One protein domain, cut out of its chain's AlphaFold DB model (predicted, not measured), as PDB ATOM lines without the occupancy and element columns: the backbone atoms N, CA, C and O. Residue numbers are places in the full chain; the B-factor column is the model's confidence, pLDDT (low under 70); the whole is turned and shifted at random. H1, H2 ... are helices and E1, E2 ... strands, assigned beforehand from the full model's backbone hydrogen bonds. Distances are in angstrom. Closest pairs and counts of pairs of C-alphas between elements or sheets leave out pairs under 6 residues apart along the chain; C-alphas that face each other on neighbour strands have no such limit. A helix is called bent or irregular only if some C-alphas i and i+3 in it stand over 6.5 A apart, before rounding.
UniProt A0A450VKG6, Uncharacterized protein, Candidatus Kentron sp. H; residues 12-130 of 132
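This is residues 12 to 130 of the 132 residues of an uncharacterized protein of Candidatus Kentron sp. H (UniProt A0A450VKG6). A long, twisted sheet is curled like part of a barrel: E1 to E4 run up and down side by side, the E3 and E4 hairpin being the longest, and the short E5 and E6 hairpin continues the sheet beside the last residues of E4. Two short helices, H1 and H2, are on the sheet near that same end, while the long link from E1 to E2 lies toward the other end. The printed part has 119 residues, with two named helices and six named strands in the order H1 E1 E2 E3 E4 H2 E5 E6. The sheet is mixed, in the order E1 E2 E3 E4 E5 E6, and the class is mostly strand. The whole is loose, with a radius of gyration of the C-alphas of 17.4 A, and elongated, spanning 50 by 27 by 27 A.

The longest strand is E4, residues 83 to 98, 43.5 A from C-alpha 83 at (-36.138, -70.007, -46.529) to C-alpha 98 at (-16.470, -33.194, -58.751); it bends by 54 degrees at residue 86. E3, residues 63 to 76, is 38.6 A long and bends by 63 degrees at residue 72. E2 is residues 48 to 57, 28.7 A, and E1 is residues 20 to 26, 19.1 A. E5 is residues 113 to 117, 12.9 A, and E6 is residues 124 to 129, 14.6 A. H1 is residues 12 to 16, beginning at C-alpha 12 (-19.441, -32.603, -48.993), and H2 is residues 99 to 104. H2 is irregular: C-alphas 100 and 103 are 7.3 A apart.

E1 to E4 form a meander, each strand the antiparallel neighbour of the one before. In the hairpin E3 and E4, N 69 and O 90 are 2.8 A apart, within hydrogen-bond range; so are N 54 and O 66 of E2 and E3, 2.7 A, and N 21 and O 53 of E1 and E2, 2.8 A. E4 and E5 are parallel, at 48 degrees, with N 115 and O 95 at 3.2 A. E4, H2 and E5 make a strand-helix-strand unit, two parallel neighbour strands with a helix between, and its crossover is right-handed. In the antiparallel hairpin E5 and E6, N 125 and O 116 are 2.9 A apart. E1 and E6 are the edge strands. H1 is on the sheet over E3, at a height of 6.5 A; its closest C-alphas to E2 are those of Val 15 and Phe 55, 4.5 A. H2 is on the sheet at a height of 8.4 A, only just over E4, with 3 of its 6 C-alphas falling there, and runs across the strands, at 74 degrees to E4 on the local plane. H1 and H2 are apart. In H1 the O i to N i+4 pair is within hydrogen-bond range; in H2 0 of 2 are, and 1 of 3 O i to N i+3 pairs.

The C-alphas of Cys 80 and Ala 120 are the two farthest apart, 51.8 A. The printed part has no cut. The link from E1 to E2, residues 27 to 47, is long. The mean pLDDT of the printed part is 74.6; residues 39 to 46 and 98 to 130 are under 70.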
ATOM      1  N   ARG A  12     -20.492 -33.616 -49.199       85.44
ATOM      2  CA  ARG A  12     -19.441 -32.603 -48.993       85.44
ATOM      3  C   ARG A  12     -19.683 -31.738 -47.755       85.44
ATOM      4  O   ARG A  12     -18.728 -31.365 -47.079       85.44
ATOM      5  N   GLN A  13     -20.941 -31.410 -47.450       87.44
ATOM      6  CA  GLN A  13     -21.273 -30.661 -46.236       87.44
ATOM      7  C   GLN A  13     -21.038 -31.520 -44.990       87.44
ATOM      8  O   GLN A  13     -20.472 -31.032 -44.016       87.44
ATOM      9  N   LEU A  14     -21.398 -32.806 -45.047       89.94
ATOM     10  CA  LEU A  14     -21.158 -33.759 -43.962       89.94
ATOM     11  C   LEU A  14     -19.662 -33.988 -43.712       89.94
ATOM     12  O   LEU A  14     -19.258 -34.015 -42.553       89.94
ATOM     13  N   VAL A  15     -18.841 -34.045 -44.767       91.19
ATOM     14  CA  VAL A  15     -17.372 -34.111 -44.658       91.19
ATOM     15  C   VAL A  15     -16.815 -32.854 -43.987       91.19
ATOM     16  O   VAL A  15     -16.055 -32.954 -43.026       91.19
ATOM     17  N   ARG A  16     -17.221 -31.656 -44.439       89.06
ATOM     18  CA  ARG A  16     -16.791 -30.380 -43.828       89.06
ATOM     19  C   ARG A  16     -17.173 -30.297 -42.351       89.06
ATOM     20  O   ARG A  16     -16.393 -29.807 -41.543       89.06
ATOM     21  N   ALA A  17     -18.359 -30.792 -42.014       90.81
ATOM     22  CA  ALA A  17     -18.858 -30.843 -40.649       90.81
ATOM     23  C   ALA A  17     -18.323 -32.041 -39.838       90.81
ATOM     24  O   ALA A  17     -18.680 -32.157 -38.668       90.81
ATOM     25  N   LYS A  18     -17.506 -32.925 -40.440       89.56
ATOM     26  CA  LYS A  18     -16.981 -34.172 -39.851       89.56
ATOM     27  C   LYS A  18     -18.065 -34.998 -39.150       89.56
ATOM     28  O   LYS A  18     -17.882 -35.463 -38.025       89.56
ATOM     29  N   ARG A  19     -19.233 -35.116 -39.783       91.12
ATOM     30  CA  ARG A  19     -20.382 -35.825 -39.209       91.12
ATOM     31  C   ARG A  19     -20.367 -37.306 -39.559       91.12
ATOM     32  O   ARG A  19     -19.751 -37.729 -40.534       91.12
ATOM     33  N   SER A  20     -21.102 -38.074 -38.768       92.50
ATOM     34  CA  SER A  20     -21.524 -39.434 -39.086       92.50
ATOM     35  C   SER A  20     -23.040 -39.485 -39.272       92.50
ATOM     36  O   SER A  20     -23.770 -38.607 -38.801       92.50
ATOM     37  N   LEU A  21     -23.511 -40.506 -39.983       91.94
ATOM     38  CA  LEU A  21     -24.919 -40.854 -40.103       91.94
ATOM     39  C   LEU A  21     -25.095 -42.312 -39.705       91.94
ATOM     40  O   LEU A  21     -24.538 -43.200 -40.344       91.94
ATOM     41  N   CYS A  22     -25.899 -42.541 -38.674       93.31
ATOM     42  CA  CYS A  22     -26.219 -43.870 -38.178       93.31
ATOM     43  C   CYS A  22     -27.737 -44.019 -38.126       93.31
ATOM     44  O   CYS A  22     -28.435 -43.134 -37.625       93.31
ATOM     45  N   GLY A  23     -28.254 -45.139 -38.608       92.06
ATOM     46  CA  GLY A  23     -29.690 -45.376 -38.627       92.06
ATOM     47  C   GLY A  23     -30.057 -46.565 -39.492       92.06
ATOM     48  O   GLY A  23     -29.306 -47.539 -39.560       92.06
ATOM     49  N   ARG A  24     -31.232 -46.507 -40.115       90.44
ATOM     50  CA  ARG A  24     -31.789 -47.644 -40.847       90.44
ATOM     51  C   ARG A  24     -32.329 -47.268 -42.226       90.44
ATOM     52  O   ARG A  24     -32.745 -46.132 -42.447       90.44
ATOM     53  N   VAL A  25     -32.316 -48.233 -43.141       87.81
ATOM     54  CA  VAL A  25     -32.894 -48.129 -44.486       87.81
ATOM     55  C   VAL A  25     -33.791 -49.331 -44.722       87.81
ATOM     56  O   VAL A  25     -33.351 -50.467 -44.565       87.81
ATOM     57  N   THR A  26     -35.030 -49.091 -45.142       87.00
ATOM     58  CA  THR A  26     -35.969 -50.182 -45.410       87.00
ATOM     59  C   THR A  26     -35.560 -51.006 -46.637       87.00
ATOM     60  O   THR A  26     -35.324 -50.483 -47.732       87.00
ATOM     61  N   LEU A  27     -35.521 -52.327 -46.468       84.00
ATOM     62  CA  LEU A  27     -35.253 -53.298 -47.529       84.00
ATOM     63  C   LEU A  27     -36.377 -53.318 -48.573       84.00
ATOM     64  O   LEU A  27     -36.141 -53.619 -49.744       84.00
ATOM     65  N   ALA A  28     -37.590 -52.910 -48.186       79.06
ATOM     66  CA  ALA A  28     -38.731 -52.785 -49.087       79.06
ATOM     67  C   ALA A  28     -38.514 -51.735 -50.190       79.06
ATOM     68  O   ALA A  28     -39.262 -51.712 -51.157       79.06
ATOM     69  N   ARG A  29     -37.488 -50.880 -50.109       77.25
ATOM     70  CA  ARG A  29     -37.138 -49.932 -51.183       77.25
ATOM     71  C   ARG A  29     -36.021 -50.439 -52.104       77.25
ATOM     72  O   ARG A  29     -35.565 -49.689 -52.961       77.25
ATOM     73  N   MET A  30     -35.580 -51.694 -51.956       81.56
ATOM     74  CA  MET A  30     -34.466 -52.276 -52.715       81.56
ATOM     75  C   MET A  30     -34.967 -53.254 -53.798       81.56
ATOM     76  O   MET A  30     -35.031 -54.462 -53.555       81.56
ATOM     77  N   PRO A  31     -35.277 -52.788 -55.025       81.94
ATOM     78  CA  PRO A  31     -35.929 -53.608 -56.056       81.94
ATOM     79  C   PRO A  31     -35.077 -54.790 -56.534       81.94
ATOM     80  O   PRO A  31     -35.611 -55.787 -57.002       81.94
ATOM     81  N   ARG A  32     -33.747 -54.700 -56.405       82.81
ATOM     82  CA  ARG A  32     -32.831 -55.806 -56.721       82.81
ATOM     83  C   ARG A  32     -32.805 -56.889 -55.640       82.81
ATOM     84  O   ARG A  32     -32.478 -58.026 -55.953       82.81
ATOM     85  N   LEU A  33     -33.109 -56.532 -54.390       82.94
ATOM     86  CA  LEU A  33     -33.060 -57.443 -53.245       82.94
ATOM     87  C   LEU A  33     -34.401 -58.148 -53.026       82.94
ATOM     88  O   LEU A  33     -34.408 -59.339 -52.741       82.94
ATOM     89  N   GLN A  34     -35.520 -57.435 -53.201       81.94
ATOM     90  CA  GLN A  34     -36.867 -57.970 -52.959       81.94
ATOM     91  C   GLN A  34     -37.129 -59.352 -53.589       81.94
ATOM     92  O   GLN A  34     -37.625 -60.215 -52.871       81.94
ATOM     93  N   PRO A  35     -36.781 -59.624 -54.867       81.69
ATOM     94  CA  PRO A  35     -37.088 -60.913 -55.491       81.69
ATOM     95  C   PRO A  35     -36.306 -62.096 -54.903       81.69
ATOM     96  O   PRO A  35     -36.616 -63.243 -55.207       81.69
ATOM     97  N   LEU A  36     -35.262 -61.826 -54.110       81.19
ATOM     98  CA  LEU A  36     -34.403 -62.841 -53.498       81.19
ATOM     99  C   LEU A  36     -34.875 -63.241 -52.092       81.19
ATOM    100  O   LEU A  36     -34.437 -64.271 -51.570       81.19
ATOM    101  N   LEU A  37     -35.739 -62.429 -51.477       83.00
ATOM    102  CA  LEU A  37     -36.263 -62.658 -50.135       83.00
ATOM    103  C   LEU A  37     -37.328 -63.759 -50.156       83.00
ATOM    104  O   LEU A  37     -38.126 -63.864 -51.088       83.00
ATOM    105  N   ALA A  38     -37.341 -64.593 -49.120       75.88
ATOM    106  CA  ALA A  38     -38.293 -65.684 -48.950       75.88
ATOM    107  C   ALA A  38     -39.672 -65.164 -48.514       75.88
ATOM    108  O   ALA A  38     -40.102 -65.382 -47.386       75.88
ATOM    109  N   GLY A  39     -40.365 -64.491 -49.438       65.56
ATOM    110  CA  GLY A  39     -41.704 -63.922 -49.260       65.56
ATOM    111  C   GLY A  39     -41.730 -62.390 -49.284       65.56
ATOM    112  O   GLY A  39     -40.697 -61.726 -49.354       65.56
ATOM    113  N   ILE A  40     -42.939 -61.816 -49.215       56.44
ATOM    114  CA  ILE A  40     -43.110 -60.430 -48.748       56.44
ATOM    115  C   ILE A  40     -42.602 -60.453 -47.311       56.44
ATOM    116  O   ILE A  40     -43.176 -61.229 -46.554       56.44
ATOM    117  N   LEU A  41     -41.533 -59.698 -47.001       56.59
ATOM    118  CA  LEU A  41     -40.845 -59.642 -45.697       56.59
ATOM    119  C   LEU A  41     -41.723 -60.222 -44.578       56.59
ATOM    120  O   LEU A  41     -42.674 -59.565 -44.145       56.59
ATOM    121  N   ALA A  42     -41.490 -61.488 -44.237       44.62
ATOM    122  CA  ALA A  42     -42.434 -62.255 -43.439       44.62
ATOM    123  C   ALA A  42     -42.491 -61.692 -42.013       44.62
ATOM    124  O   ALA A  42     -41.573 -61.001 -41.566       44.62
ATOM    125  N   GLU A  43     -43.560 -61.996 -41.275       42.38
ATOM    126  CA  GLU A  43     -43.647 -61.663 -39.851       42.38
ATOM    127  C   GLU A  43     -42.444 -62.271 -39.104       42.38
ATOM    128  O   GLU A  43     -42.343 -63.487 -38.948       42.38
ATOM    129  N   GLY A  44     -41.504 -61.415 -38.684       49.31
ATOM    130  CA  GLY A  44     -40.251 -61.805 -38.025       49.31
ATOM    131  C   GLY A  44     -38.970 -61.408 -38.766       49.31
ATOM    132  O   GLY A  44     -37.904 -61.435 -38.153       49.31
ATOM    133  N   ASP A  45     -39.053 -60.988 -40.034       58.78
ATOM    134  CA  ASP A  45     -37.910 -60.433 -40.763       58.78
ATOM    135  C   ASP A  45     -37.573 -59.019 -40.279       58.78
ATOM    136  O   ASP A  45     -38.446 -58.170 -40.081       58.78
ATOM    137  N   THR A  46     -36.283 -58.707 -40.156       60.75
ATOM    138  CA  THR A  46     -35.852 -57.310 -40.071       60.75
ATOM    139  C   THR A  46     -36.115 -56.636 -41.411       60.75
ATOM    140  O   THR A  46     -35.427 -56.877 -42.397       60.75
ATOM    141  N   HIS A  47     -37.106 -55.749 -41.444       74.88
ATOM    142  CA  HIS A  47     -37.462 -54.970 -42.634       74.88
ATOM    143  C   HIS A  47     -36.424 -53.913 -43.020       74.88
ATOM    144  O   HIS A  47     -36.582 -53.259 -44.053       74.88
ATOM    145  N   ASP A  48     -35.384 -53.737 -42.205       86.19
ATOM    146  CA  ASP A  48     -34.428 -52.653 -42.328       86.19
ATOM    147  C   ASP A  48     -32.984 -53.156 -42.280       86.19
ATOM    148  O   ASP A  48     -32.623 -53.998 -41.456       86.19
ATOM    149  N   ALA A  49     -32.136 -52.556 -43.112       88.75
ATOM    150  CA  ALA A  49     -30.691 -52.610 -42.965       88.75
ATOM    151  C   ALA A  49     -30.229 -51.523 -41.991       88.75
ATOM    152  O   ALA A  49     -30.649 -50.368 -42.095       88.75
ATOM    153  N   ARG A  50     -29.325 -51.872 -41.075       92.00
ATOM    154  CA  ARG A  50     -28.596 -50.909 -40.245       92.00
ATOM    155  C   ARG A  50     -27.434 -50.345 -41.040       92.00
ATOM    156  O   ARG A  50     -26.711 -51.091 -41.693       92.00
ATOM    157  N   VAL A  51     -27.259 -49.036 -40.957       92.31
ATOM    158  CA  VAL A  51     -26.245 -48.296 -41.699       92.31
ATOM    159  C   VAL A  51     -25.484 -47.402 -40.730       92.31
ATOM    160  O   VAL A  51     -26.101 -46.675 -39.950       92.31
ATOM    161  N   ASP A  52     -24.159 -47.443 -40.808       94.19
ATOM    162  CA  ASP A  52     -23.247 -46.518 -40.134       94.19
ATOM    163  C   ASP A  52     -22.297 -45.938 -41.180       94.19
ATOM    164  O   ASP A  52     -21.569 -46.689 -41.824       94.19
ATOM    165  N   LEU A  53     -22.347 -44.622 -41.385       93.19
ATOM    166  CA  LEU A  53     -21.516 -43.893 -42.337       93.19
ATOM    167  C   LEU A  53     -20.744 -42.781 -41.632       93.19
ATOM    168  O   LEU A  53     -21.293 -42.008 -40.845       93.19
ATOM    169  N   ARG A  54     -19.481 -42.626 -42.005       94.50
ATOM    170  CA  ARG A  54     -18.571 -41.567 -41.580       94.50
ATOM    171  C   ARG A  54     -18.106 -40.778 -42.790       94.50
ATOM    172  O   ARG A  54     -17.775 -41.345 -43.826       94.50
ATOM    173  N   PHE A  55     -18.061 -39.462 -42.626       92.94
ATOM    174  CA  PHE A  55     -17.715 -38.521 -43.681       92.94
ATOM    175  C   PHE A  55     -16.454 -37.766 -43.271       92.94
ATOM    176  O   PHE A  55     -16.458 -37.029 -42.283       92.94
ATOM    177  N   ALA A  56     -15.371 -37.944 -44.023       92.50
ATOM    178  CA  ALA A  56     -14.085 -37.318 -43.728       92.50
ATOM    179  C   ALA A  56     -13.285 -37.045 -45.008       92.50
ATOM    180  O   ALA A  56     -13.728 -37.355 -46.113       92.50
ATOM    181  N   LEU A  57     -12.132 -36.397 -44.851       90.81
ATOM    182  CA  LEU A  57     -11.123 -36.365 -45.903       90.81
ATOM    183  C   LEU A  57     -10.291 -37.645 -45.807       90.81
ATOM    184  O   LEU A  57     -10.013 -38.093 -44.695       90.81
ATOM    185  N   ASP A  58      -9.929 -38.223 -46.947       86.56
ATOM    186  CA  ASP A  58      -8.982 -39.333 -47.016       86.56
ATOM    187  C   ASP A  58      -7.538 -38.849 -46.820       86.56
ATOM    188  O   ASP A  58      -7.275 -37.652 -46.660       86.56
ATOM    189  N   ASP A  59      -6.588 -39.782 -46.859       83.19
ATOM    190  CA  ASP A  59      -5.158 -39.493 -46.698       83.19
ATOM    191  C   ASP A  59      -4.604 -38.564 -47.792       83.19
ATOM    192  O   ASP A  59      -3.583 -37.906 -47.605       83.19
ATOM    193  N   SER A  60      -5.295 -38.471 -48.933       82.75
ATOM    194  CA  SER A  60      -4.978 -37.554 -50.033       82.75
ATOM    195  C   SER A  60      -5.708 -36.209 -49.917       82.75
ATOM    196  O   SER A  60      -5.640 -35.388 -50.833       82.75
ATOM    197  N   GLY A  61      -6.424 -35.967 -48.815       85.06
ATOM    198  CA  GLY A  61      -7.195 -34.750 -48.582       85.06
ATOM    199  C   GLY A  61      -8.497 -34.668 -49.385       85.06
ATOM    200  O   GLY A  61      -9.057 -33.576 -49.512       85.06
ATOM    201  N   ARG A  62      -8.996 -35.781 -49.935       84.62
ATOM    202  CA  ARG A  62     -10.201 -35.815 -50.778       84.62
ATOM    203  C   ARG A  62     -11.433 -36.199 -49.960       84.62
ATOM    204  O   ARG A  62     -11.332 -37.036 -49.069       84.62
ATOM    205  N   PRO A  63     -12.614 -35.612 -50.224       88.00
ATOM    206  CA  PRO A  63     -13.824 -35.960 -49.488       88.00
ATOM    207  C   PRO A  63     -14.260 -37.396 -49.786       88.00
ATOM    208  O   PRO A  63     -14.456 -37.753 -50.946       88.00
ATOM    209  N   SER A  64     -14.489 -38.173 -48.734       88.88
ATOM    210  CA  SER A  64     -14.768 -39.603 -48.826       88.88
ATOM    211  C   SER A  64     -15.760 -40.054 -47.747       88.88
ATOM    212  O   SER A  64     -15.991 -39.372 -46.739       88.88
ATOM    213  N   ILE A  65     -16.411 -41.187 -48.010       90.25
ATOM    214  CA  ILE A  65     -17.427 -41.816 -47.164       90.25
ATOM    215  C   ILE A  65     -16.952 -43.227 -46.831       90.25
ATOM    216  O   ILE A  65     -16.648 -44.002 -47.736       90.25
ATOM    217  N   TRP A  66     -16.950 -43.565 -45.546       91.25
ATOM    218  CA  TRP A  66     -16.651 -44.906 -45.049       91.25
ATOM    219  C   TRP A  66     -17.794 -45.417 -44.204       91.25
ATOM    220  O   TRP A  66     -18.463 -44.625 -43.545       91.25
ATOM    221  N   GLY A  67     -17.991 -46.722 -44.141       91.75
ATOM    222  CA  GLY A  67     -19.010 -47.253 -43.259       91.75
ATOM    223  C   GLY A  67     -19.316 -48.716 -43.453       91.75
ATOM    224  O   GLY A  67     -18.619 -49.432 -44.166       91.75
ATOM    225  N   THR A  68     -20.394 -49.140 -42.811       91.75
ATOM    226  CA  THR A  68     -20.871 -50.519 -42.846       91.75
ATOM    227  C   THR A  68     -22.382 -50.562 -42.976       91.75
ATOM    228  O   THR A  68     -23.095 -49.735 -42.397       91.75
ATOM    229  N   VAL A  69     -22.869 -51.571 -43.688       90.94
ATOM    230  CA  VAL A  69     -24.284 -51.911 -43.799       90.94
ATOM    231  C   VAL A  69     -24.473 -53.346 -43.330       90.94
ATOM    232  O   VAL A  69     -23.723 -54.231 -43.729       90.94
ATOM    233  N   GLN A  70     -25.472 -53.579 -42.483       91.31
ATOM    234  CA  GLN A  70     -25.797 -54.904 -41.955       91.31
ATOM    235  C   GLN A  70     -27.299 -55.159 -42.029       91.31
ATOM    236  O   GLN A  70     -28.093 -54.289 -41.668       91.31
ATOM    237  N   ALA A  71     -27.698 -56.354 -42.452       89.25
ATOM    238  CA  ALA A  71     -29.093 -56.777 -42.466       89.25
ATOM    239  C   ALA A  71     -29.203 -58.285 -42.227       89.25
ATOM    240  O   ALA A  71     -28.484 -59.067 -42.846       89.25
ATOM    241  N   ASP A  72     -30.137 -58.692 -41.373       87.81
ATOM    242  CA  ASP A  72     -30.531 -60.093 -41.247       87.81
ATOM    243  C   ASP A  72     -31.687 -60.352 -42.223       87.81
ATOM    244  O   ASP A  72     -32.731 -59.699 -42.152       87.81
ATOM    245  N   LEU A  73     -31.458 -61.263 -43.171       86.25
ATOM    246  CA  LEU A  73     -32.327 -61.569 -44.304       86.25
ATOM    247  C   LEU A  73     -32.789 -63.021 -44.238       86.25
ATOM    248  O   LEU A  73     -32.019 -63.905 -43.875       86.25
ATOM    249  N   ASN A  74     -33.994 -63.295 -44.723       87.31
ATOM    250  CA  ASN A  74     -34.408 -64.646 -45.080       87.31
ATOM    251  C   ASN A  74     -34.410 -64.775 -46.603       87.31
ATOM    252  O   ASN A  74     -35.246 -64.188 -47.287       87.31
ATOM    253  N   LEU A  75     -33.445 -65.518 -47.148       86.44
ATOM    254  CA  LEU A  75     -33.279 -65.708 -48.590       86.44
ATOM    255  C   LEU A  75     -33.927 -67.007 -49.063       86.44
ATOM    256  O   LEU A  75     -33.992 -67.993 -48.324       86.44
ATOM    257  N   ILE A  76     -34.353 -67.043 -50.326       85.12
ATOM    258  CA  ILE A  76     -34.776 -68.287 -50.978       85.12
ATOM    259  C   ILE A  76     -33.531 -69.072 -51.394       85.12
ATOM    260  O   ILE A  76     -32.759 -68.641 -52.254       85.12
ATOM    261  N   CYS A  77     -33.342 -70.264 -50.830       86.12
ATOM    262  CA  CYS A  77     -32.272 -71.151 -51.270       86.12
ATOM    263  C   CYS A  77     -32.530 -71.635 -52.704       86.12
ATOM    264  O   CYS A  77     -33.485 -72.366 -52.950       86.12
ATOM    265  N   GLN A  78     -31.629 -71.335 -53.641       85.31
ATOM    266  CA  GLN A  78     -31.766 -71.763 -55.043       85.31
ATOM    267  C   GLN A  78     -31.644 -73.285 -55.250       85.31
ATOM    268  O   GLN A  78     -31.945 -73.784 -56.330       85.31
ATOM    269  N   ARG A  79     -31.215 -74.043 -54.227       91.75
ATOM    270  CA  ARG A  79     -31.078 -75.507 -54.296       91.75
ATOM    271  C   ARG A  79     -32.307 -76.255 -53.787       91.75
ATOM    272  O   ARG A  79     -32.674 -77.269 -54.366       91.75
ATOM    273  N   CYS A  80     -32.904 -75.809 -52.684       91.62
ATOM    274  CA  CYS A  80     -34.027 -76.510 -52.050       91.62
ATOM    275  C   CYS A  80     -35.327 -75.697 -52.013       91.62
ATOM    276  O   CYS A  80     -36.336 -76.225 -51.554       91.62
ATOM    277  N   LEU A  81     -35.298 -74.440 -52.477       88.19
ATOM    278  CA  LEU A  81     -36.405 -73.475 -52.468       88.19
ATOM    279  C   LEU A  81     -37.005 -73.203 -51.079       88.19
ATOM    280  O   LEU A  81     -38.140 -72.750 -50.965       88.19
ATOM    281  N   LYS A  82     -36.246 -73.460 -50.010       87.81
ATOM    282  CA  LYS A  82     -36.640 -73.145 -48.629       87.81
ATOM    283  C   LYS A  82     -36.030 -71.819 -48.181       87.81
ATOM    284  O   LYS A  82     -34.977 -71.426 -48.688       87.81
ATOM    285  N   ALA A  83     -36.679 -71.175 -47.211       87.31
ATOM    286  CA  ALA A  83     -36.138 -70.007 -46.529       87.31
ATOM    287  C   ALA A  83     -34.865 -70.379 -45.757       87.31
ATOM    288  O   ALA A  83     -34.827 -71.403 -45.069       87.31
ATOM    289  N   VAL A  84     -33.831 -69.552 -45.886       88.25
ATOM    290  CA  VAL A  84     -32.564 -69.698 -45.166       88.25
ATOM    291  C   VAL A  84     -32.200 -68.355 -44.534       88.25
ATOM    292  O   VAL A  84     -32.111 -67.368 -45.272       88.25
ATOM    293  N   PRO A  85     -31.962 -68.308 -43.209       88.06
ATOM    294  CA  PRO A  85     -31.476 -67.101 -42.562       88.06
ATOM    295  C   PRO A  85     -30.060 -66.798 -43.049       88.06
ATOM    296  O   PRO A  85     -29.188 -67.668 -43.081       88.06
ATOM    297  N   PHE A  86     -29.840 -65.551 -43.433       86.94
ATOM    298  CA  PHE A  86     -28.589 -65.055 -43.969       86.94
ATOM    299  C   PHE A  86     -28.304 -63.669 -43.409       86.94
ATOM    300  O   PHE A  86     -29.102 -62.746 -43.560       86.94
ATOM    301  N   ARG A  87     -27.136 -63.508 -42.795       89.38
ATOM    302  CA  ARG A  87     -26.671 -62.211 -42.317       89.38
ATOM    303  C   ARG A  87     -25.821 -61.553 -43.395       89.38
ATOM    304  O   ARG A  87     -24.718 -62.010 -43.682       89.38
ATOM    305  N   ALA A  88     -26.359 -60.502 -44.001       87.88
ATOM    306  CA  ALA A  88     -25.666 -59.691 -44.983       87.88
ATOM    307  C   ALA A  88     -24.867 -58.597 -44.274       87.88
ATOM    308  O   ALA A  88     -25.432 -57.800 -43.523       87.88
ATOM    309  N   GLU A  89     -23.569 -58.535 -44.548       90.69
ATOM    310  CA  GLU A  89     -22.688 -57.460 -44.100       90.69
ATOM    311  C   GLU A  89     -21.919 -56.927 -45.308       90.69
ATOM    312  O   GLU A  89     -21.481 -57.699 -46.162       90.69
ATOM    313  N   GLY A  90     -21.797 -55.608 -45.405       87.12
ATOM    314  CA  GLY A  90     -21.064 -54.953 -46.480       87.12
ATOM    315  C   GLY A  90     -20.350 -53.713 -45.977       87.12
ATOM    316  O   GLY A  90     -20.884 -52.966 -45.153       87.12
ATOM    317  N   GLU A  91     -19.150 -53.489 -46.492       88.06
ATOM    318  CA  GLU A  91     -18.394 -52.266 -46.260       88.06
ATOM    319  C   GLU A  91     -18.734 -51.228 -47.331       88.06
ATOM    320  O   GLU A  91     -19.028 -51.547 -48.485       88.06
ATOM    321  N   VAL A  92     -18.734 -49.963 -46.928       86.19
ATOM    322  CA  VAL A  92     -18.959 -48.820 -47.808       86.19
ATOM    323  C   VAL A  92     -17.670 -48.023 -47.852       86.19
ATOM    324  O   VAL A  92     -17.233 -47.516 -46.823       86.19
ATOM    325  N   HIS A  93     -17.101 -47.875 -49.046       86.75
ATOM    326  CA  HIS A  93     -15.975 -46.988 -49.295       86.75
ATOM    327  C   HIS A  93     -16.205 -46.210 -50.590       86.75
ATOM    328  O   HIS A  93     -16.211 -46.778 -51.683       86.75
ATOM    329  N   LEU A  94     -16.466 -44.906 -50.461       85.38
ATOM    330  CA  LEU A  94     -16.856 -44.050 -51.580       85.38
ATOM    331  C   LEU A  94     -16.019 -42.777 -51.613       85.38
ATOM    332  O   LEU A  94     -16.060 -41.983 -50.673       85.38
ATOM    333  N   GLY A  95     -15.343 -42.533 -52.734       84.50
ATOM    334  CA  GLY A  95     -14.723 -41.241 -53.027       84.50
ATOM    335  C   GLY A  95     -15.739 -40.265 -53.627       84.50
ATOM    336  O   GLY A  95     -16.504 -40.619 -54.531       84.50
ATOM    337  N   ILE A  96     -15.752 -39.019 -53.151       82.50
ATOM    338  CA  ILE A  96     -16.612 -37.963 -53.693       82.50
ATOM    339  C   ILE A  96     -15.792 -37.108 -54.653       82.50
ATOM    340  O   ILE A  96     -14.935 -36.324 -54.243       82.50
ATOM    341  N   ILE A  97     -16.128 -37.186 -55.936       78.62
ATOM    342  CA  ILE A  97     -15.469 -36.414 -56.987       78.62
ATOM    343  C   ILE A  97     -16.398 -35.327 -57.535       78.62
ATOM    344  O   ILE A  97     -17.630 -35.430 -57.514       78.62
ATOM    345  N   SER A  98     -15.797 -34.217 -57.951       69.81
ATOM    346  CA  SER A  98     -16.470 -33.194 -58.751       69.81
ATOM    347  C   SER A  98     -16.202 -33.473 -60.222       69.81
ATOM    348  O   SER A  98     -15.153 -34.010 -60.559       69.81
ATOM    349  N   MET A  99     -17.118 -33.057 -61.098       62.22
ATOM    350  CA  MET A  99     -16.972 -33.198 -62.556       62.22
ATOM    351  C   MET A  99     -15.604 -32.706 -63.068       62.22
ATOM    352  O   MET A  99     -14.995 -33.328 -63.928       62.22
ATOM    353  N   ASN A 100     -15.092 -31.614 -62.494       61.47
ATOM    354  CA  ASN A 100     -13.815 -31.020 -62.892       61.47
ATOM    355  C   ASN A 100     -12.586 -31.753 -62.318       61.47
ATOM    356  O   ASN A 100     -11.499 -31.600 -62.861       61.47
ATOM    357  N   ASP A 101     -12.758 -32.553 -61.261       60.62
ATOM    358  CA  ASP A 101     -11.681 -33.313 -60.597       60.62
ATOM    359  C   ASP A 101     -11.548 -34.741 -61.152       60.62
ATOM    360  O   ASP A 101     -10.723 -35.527 -60.686       60.62
ATOM    361  N   GLN A 102     -12.369 -35.110 -62.142       59.19
ATOM    362  CA  GLN A 102     -12.445 -36.479 -62.653       59.19
ATOM    363  C   GLN A 102     -11.141 -36.946 -63.325       59.19
ATOM    364  O   GLN A 102     -10.861 -38.140 -63.329       59.19
ATOM    365  N   MET A 103     -10.333 -36.021 -63.857       54.09
ATOM    366  CA  MET A 103      -9.070 -36.345 -64.536       54.09
ATOM    367  C   MET A 103      -7.893 -36.627 -63.590       54.09
ATOM    368  O   MET A 103      -6.909 -37.205 -64.036       54.09
ATOM    369  N   ASP A 104      -7.986 -36.259 -62.308       57.84
ATOM    370  CA  ASP A 104      -6.861 -36.325 -61.361       57.84
ATOM    371  C   ASP A 104      -7.111 -37.335 -60.226       57.84
ATOM    372  O   ASP A 104      -6.536 -37.238 -59.143       57.84
ATOM    373  N   TYR A 105      -8.032 -38.289 -60.415       57.25
ATOM    374  CA  TYR A 105      -8.285 -39.364 -59.453       57.25
ATOM    375  C   TYR A 105      -7.494 -40.623 -59.834       57.25
ATOM    376  O   TYR A 105      -7.922 -41.347 -60.734       57.25
ATOM    377  N   PRO A 106      -6.356 -40.917 -59.165       54.16
ATOM    378  CA  PRO A 106      -5.686 -42.198 -59.323       54.16
ATOM    379  C   PRO A 106      -6.575 -43.223 -58.624       54.16
ATOM    380  O   PRO A 106      -6.519 -43.358 -57.405       54.16
ATOM    381  N   GLY A 107      -7.490 -43.848 -59.368       53.09
ATOM    382  CA  GLY A 107      -8.407 -44.849 -58.827       53.09
ATOM    383  C   GLY A 107      -7.648 -45.805 -57.912       53.09
ATOM    384  O   GLY A 107      -6.717 -46.471 -58.358       53.09
ATOM    385  N   GLN A 108      -7.994 -45.826 -56.623       48.12
ATOM    386  CA  GLN A 108      -7.488 -46.881 -55.756       48.12
ATOM    387  C   GLN A 108      -8.152 -48.204 -56.157       48.12
ATOM    388  O   GLN A 108      -9.313 -48.198 -56.580       48.12
ATOM    389  N   PRO A 109      -7.422 -49.328 -56.069       42.31
ATOM    390  CA  PRO A 109      -7.862 -50.578 -56.658       42.31
ATOM    391  C   PRO A 109      -9.178 -51.110 -56.051       42.31
ATOM    392  O   PRO A 109      -9.402 -51.092 -54.844       42.31
ATOM    393  N   ASN A 110     -10.015 -51.631 -56.950       40.66
ATOM    394  CA  ASN A 110     -10.933 -52.772 -56.819       40.66
ATOM    395  C   ASN A 110     -12.242 -52.644 -56.024       40.66
ATOM    396  O   ASN A 110     -13.128 -53.457 -56.273       40.66
ATOM    397  N   GLU A 111     -12.420 -51.683 -55.114       43.47
ATOM    398  CA  GLU A 111     -13.615 -51.680 -54.231       43.47
ATOM    399  C   GLU A 111     -14.257 -50.302 -54.018       43.47
ATOM    400  O   GLU A 111     -15.148 -50.135 -53.188       43.47
ATOM    401  N   SER A 112     -13.834 -49.295 -54.784       45.31
ATOM    402  CA  SER A 112     -14.316 -47.922 -54.604       45.31
ATOM    403  C   SER A 112     -15.396 -47.570 -55.626       45.31
ATOM    404  O   SER A 112     -15.159 -47.572 -56.834       45.31
ATOM    405  N   ILE A 113     -16.593 -47.234 -55.143       55.53
ATOM    406  CA  ILE A 113     -17.641 -46.618 -55.965       55.53
ATOM    407  C   ILE A 113     -17.503 -45.093 -55.867       55.53
ATOM    408  O   ILE A 113     -17.480 -44.533 -54.772       55.53
ATOM    409  N   PHE A 114     -17.456 -44.403 -57.009       54.00
ATOM    410  CA  PHE A 114     -17.392 -42.942 -57.040       54.00
ATOM    411  C   PHE A 114     -18.770 -42.325 -57.213       54.00
ATOM    412  O   PHE A 114     -19.545 -42.734 -58.081       54.00
ATOM    413  N   ILE A 115     -19.048 -41.300 -56.407       60.03
ATOM    414  CA  ILE A 115     -20.252 -40.483 -56.542       60.03
ATOM    415  C   ILE A 115     -19.872 -39.153 -57.194       60.03
ATOM    416  O   ILE A 115     -19.180 -38.325 -56.592       60.03
ATOM    417  N   LEU A 116     -20.366 -38.929 -58.413       52.53
ATOM    418  CA  LEU A 116     -20.242 -37.650 -59.110       52.53
ATOM    419  C   LEU A 116     -21.268 -36.659 -58.538       52.53
ATOM    420  O   LEU A 116     -22.479 -36.896 -58.543       52.53
ATOM    421  N   THR A 117     -20.782 -35.527 -58.028       48.56
ATOM    422  CA  THR A 117     -21.633 -34.450 -57.488       48.56
ATOM    423  C   THR A 117     -21.543 -33.199 -58.363       48.56
ATOM    424  O   THR A 117     -20.443 -32.728 -58.666       48.56
ATOM    425  N   ASN A 118     -22.690 -32.636 -58.765       38.78
ATOM    426  CA  ASN A 118     -22.732 -31.360 -59.488       38.78
ATOM    427  C   ASN A 118     -22.753 -30.187 -58.488       38.78
ATOM    428  O   ASN A 118     -23.675 -30.070 -57.678       38.78
ATOM    429  N   LEU A 119     -21.746 -29.306 -58.566       41.88
ATOM    430  CA  LEU A 119     -21.608 -28.118 -57.711       41.88
ATOM    431  C   LEU A 119     -22.749 -27.099 -57.874       41.88
ATOM    432  O   LEU A 119     -23.001 -26.347 -56.940       41.88
ATOM    433  N   ALA A 120     -23.442 -27.076 -59.017       35.72
ATOM    434  CA  ALA A 120     -24.482 -26.088 -59.299       35.72
ATOM    435  C   ALA A 120     -25.855 -26.448 -58.705       35.72
ATOM    436  O   ALA A 120     -26.618 -25.549 -58.375       35.72
ATOM    437  N   ASN A 121     -26.165 -27.741 -58.533       33.75
ATOM    438  CA  ASN A 121     -27.524 -28.194 -58.191       33.75
ATOM    439  C   ASN A 121     -27.611 -29.096 -56.950       33.75
ATOM    440  O   ASN A 121     -28.696 -29.559 -56.616       33.75
ATOM    441  N   GLY A 122     -26.496 -29.406 -56.278       43.59
ATOM    442  CA  GLY A 122     -26.498 -30.247 -55.069       43.59
ATOM    443  C   GLY A 122     -26.991 -31.690 -55.276       43.59
ATOM    444  O   GLY A 122     -27.080 -32.441 -54.309       43.59
ATOM    445  N   GLY A 123     -27.295 -32.077 -56.518       37.59
ATOM    446  CA  GLY A 123     -27.741 -33.407 -56.905       37.59
ATOM    447  C   GLY A 123     -26.572 -34.354 -57.164       37.59
ATOM    448  O   GLY A 123     -25.546 -33.973 -57.739       37.59
ATOM    449  N   VAL A 124     -26.753 -35.602 -56.736       46.03
ATOM    450  CA  VAL A 124     -25.880 -36.732 -57.053       46.03
ATOM    451  C   VAL A 124     -26.199 -37.204 -58.474       46.03
ATOM    452  O   VAL A 124     -27.314 -37.649 -58.733       46.03
ATOM    453  N   PHE A 125     -25.240 -37.103 -59.394       38.69
ATOM    454  CA  PHE A 125     -25.386 -37.556 -60.781       38.69
ATOM    455  C   PHE A 125     -24.524 -38.795 -61.016       38.69
ATOM    456  O   PHE A 125     -23.449 -38.712 -61.588       38.69
ATOM    457  N   GLY A 126     -25.029 -39.955 -60.607       47.59
ATOM    458  CA  GLY A 126     -24.493 -41.247 -61.035       47.59
ATOM    459  C   GLY A 126     -23.377 -41.832 -60.163       47.59
ATOM    460  O   GLY A 126     -22.550 -41.136 -59.574       47.59
ATOM    461  N   VAL A 127     -23.406 -43.163 -60.106       50.69
ATOM    462  CA  VAL A 127     -22.357 -44.039 -59.584       50.69
ATOM    463  C   VAL A 127     -21.487 -44.435 -60.772       50.69
ATOM    464  O   VAL A 127     -21.985 -45.080 -61.694       50.69
ATOM    465  N   GLN A 128     -20.211 -44.056 -60.760       48.22
ATOM    466  CA  GLN A 128     -19.248 -44.549 -61.741       48.22
ATOM    467  C   GLN A 128     -18.368 -45.604 -61.068       48.22
ATOM    468  O   GLN A 128     -17.661 -45.321 -60.101       48.22
ATOM    469  N   GLN A 129     -18.464 -46.835 -61.561       47.09
ATOM    470  CA  GLN A 129     -17.568 -47.932 -61.200       47.09
ATOM    471  C   GLN A 129     -16.332 -47.839 -62.099       47.09
ATOM    472  O   GLN A 129     -16.473 -47.552 -63.292       47.09
ATOM    473  N   SER A 130     -15.129 -48.044 -61.558       41.88
ATOM    474  CA  SER A 130     -13.947 -48.176 -62.412       41.88
ATOM    475  C   SER A 130     -14.113 -49.417 -63.296       41.88
ATOM    476  O   SER A 130     -14.429 -50.484 -62.761       41.88
TER     477      SER A 130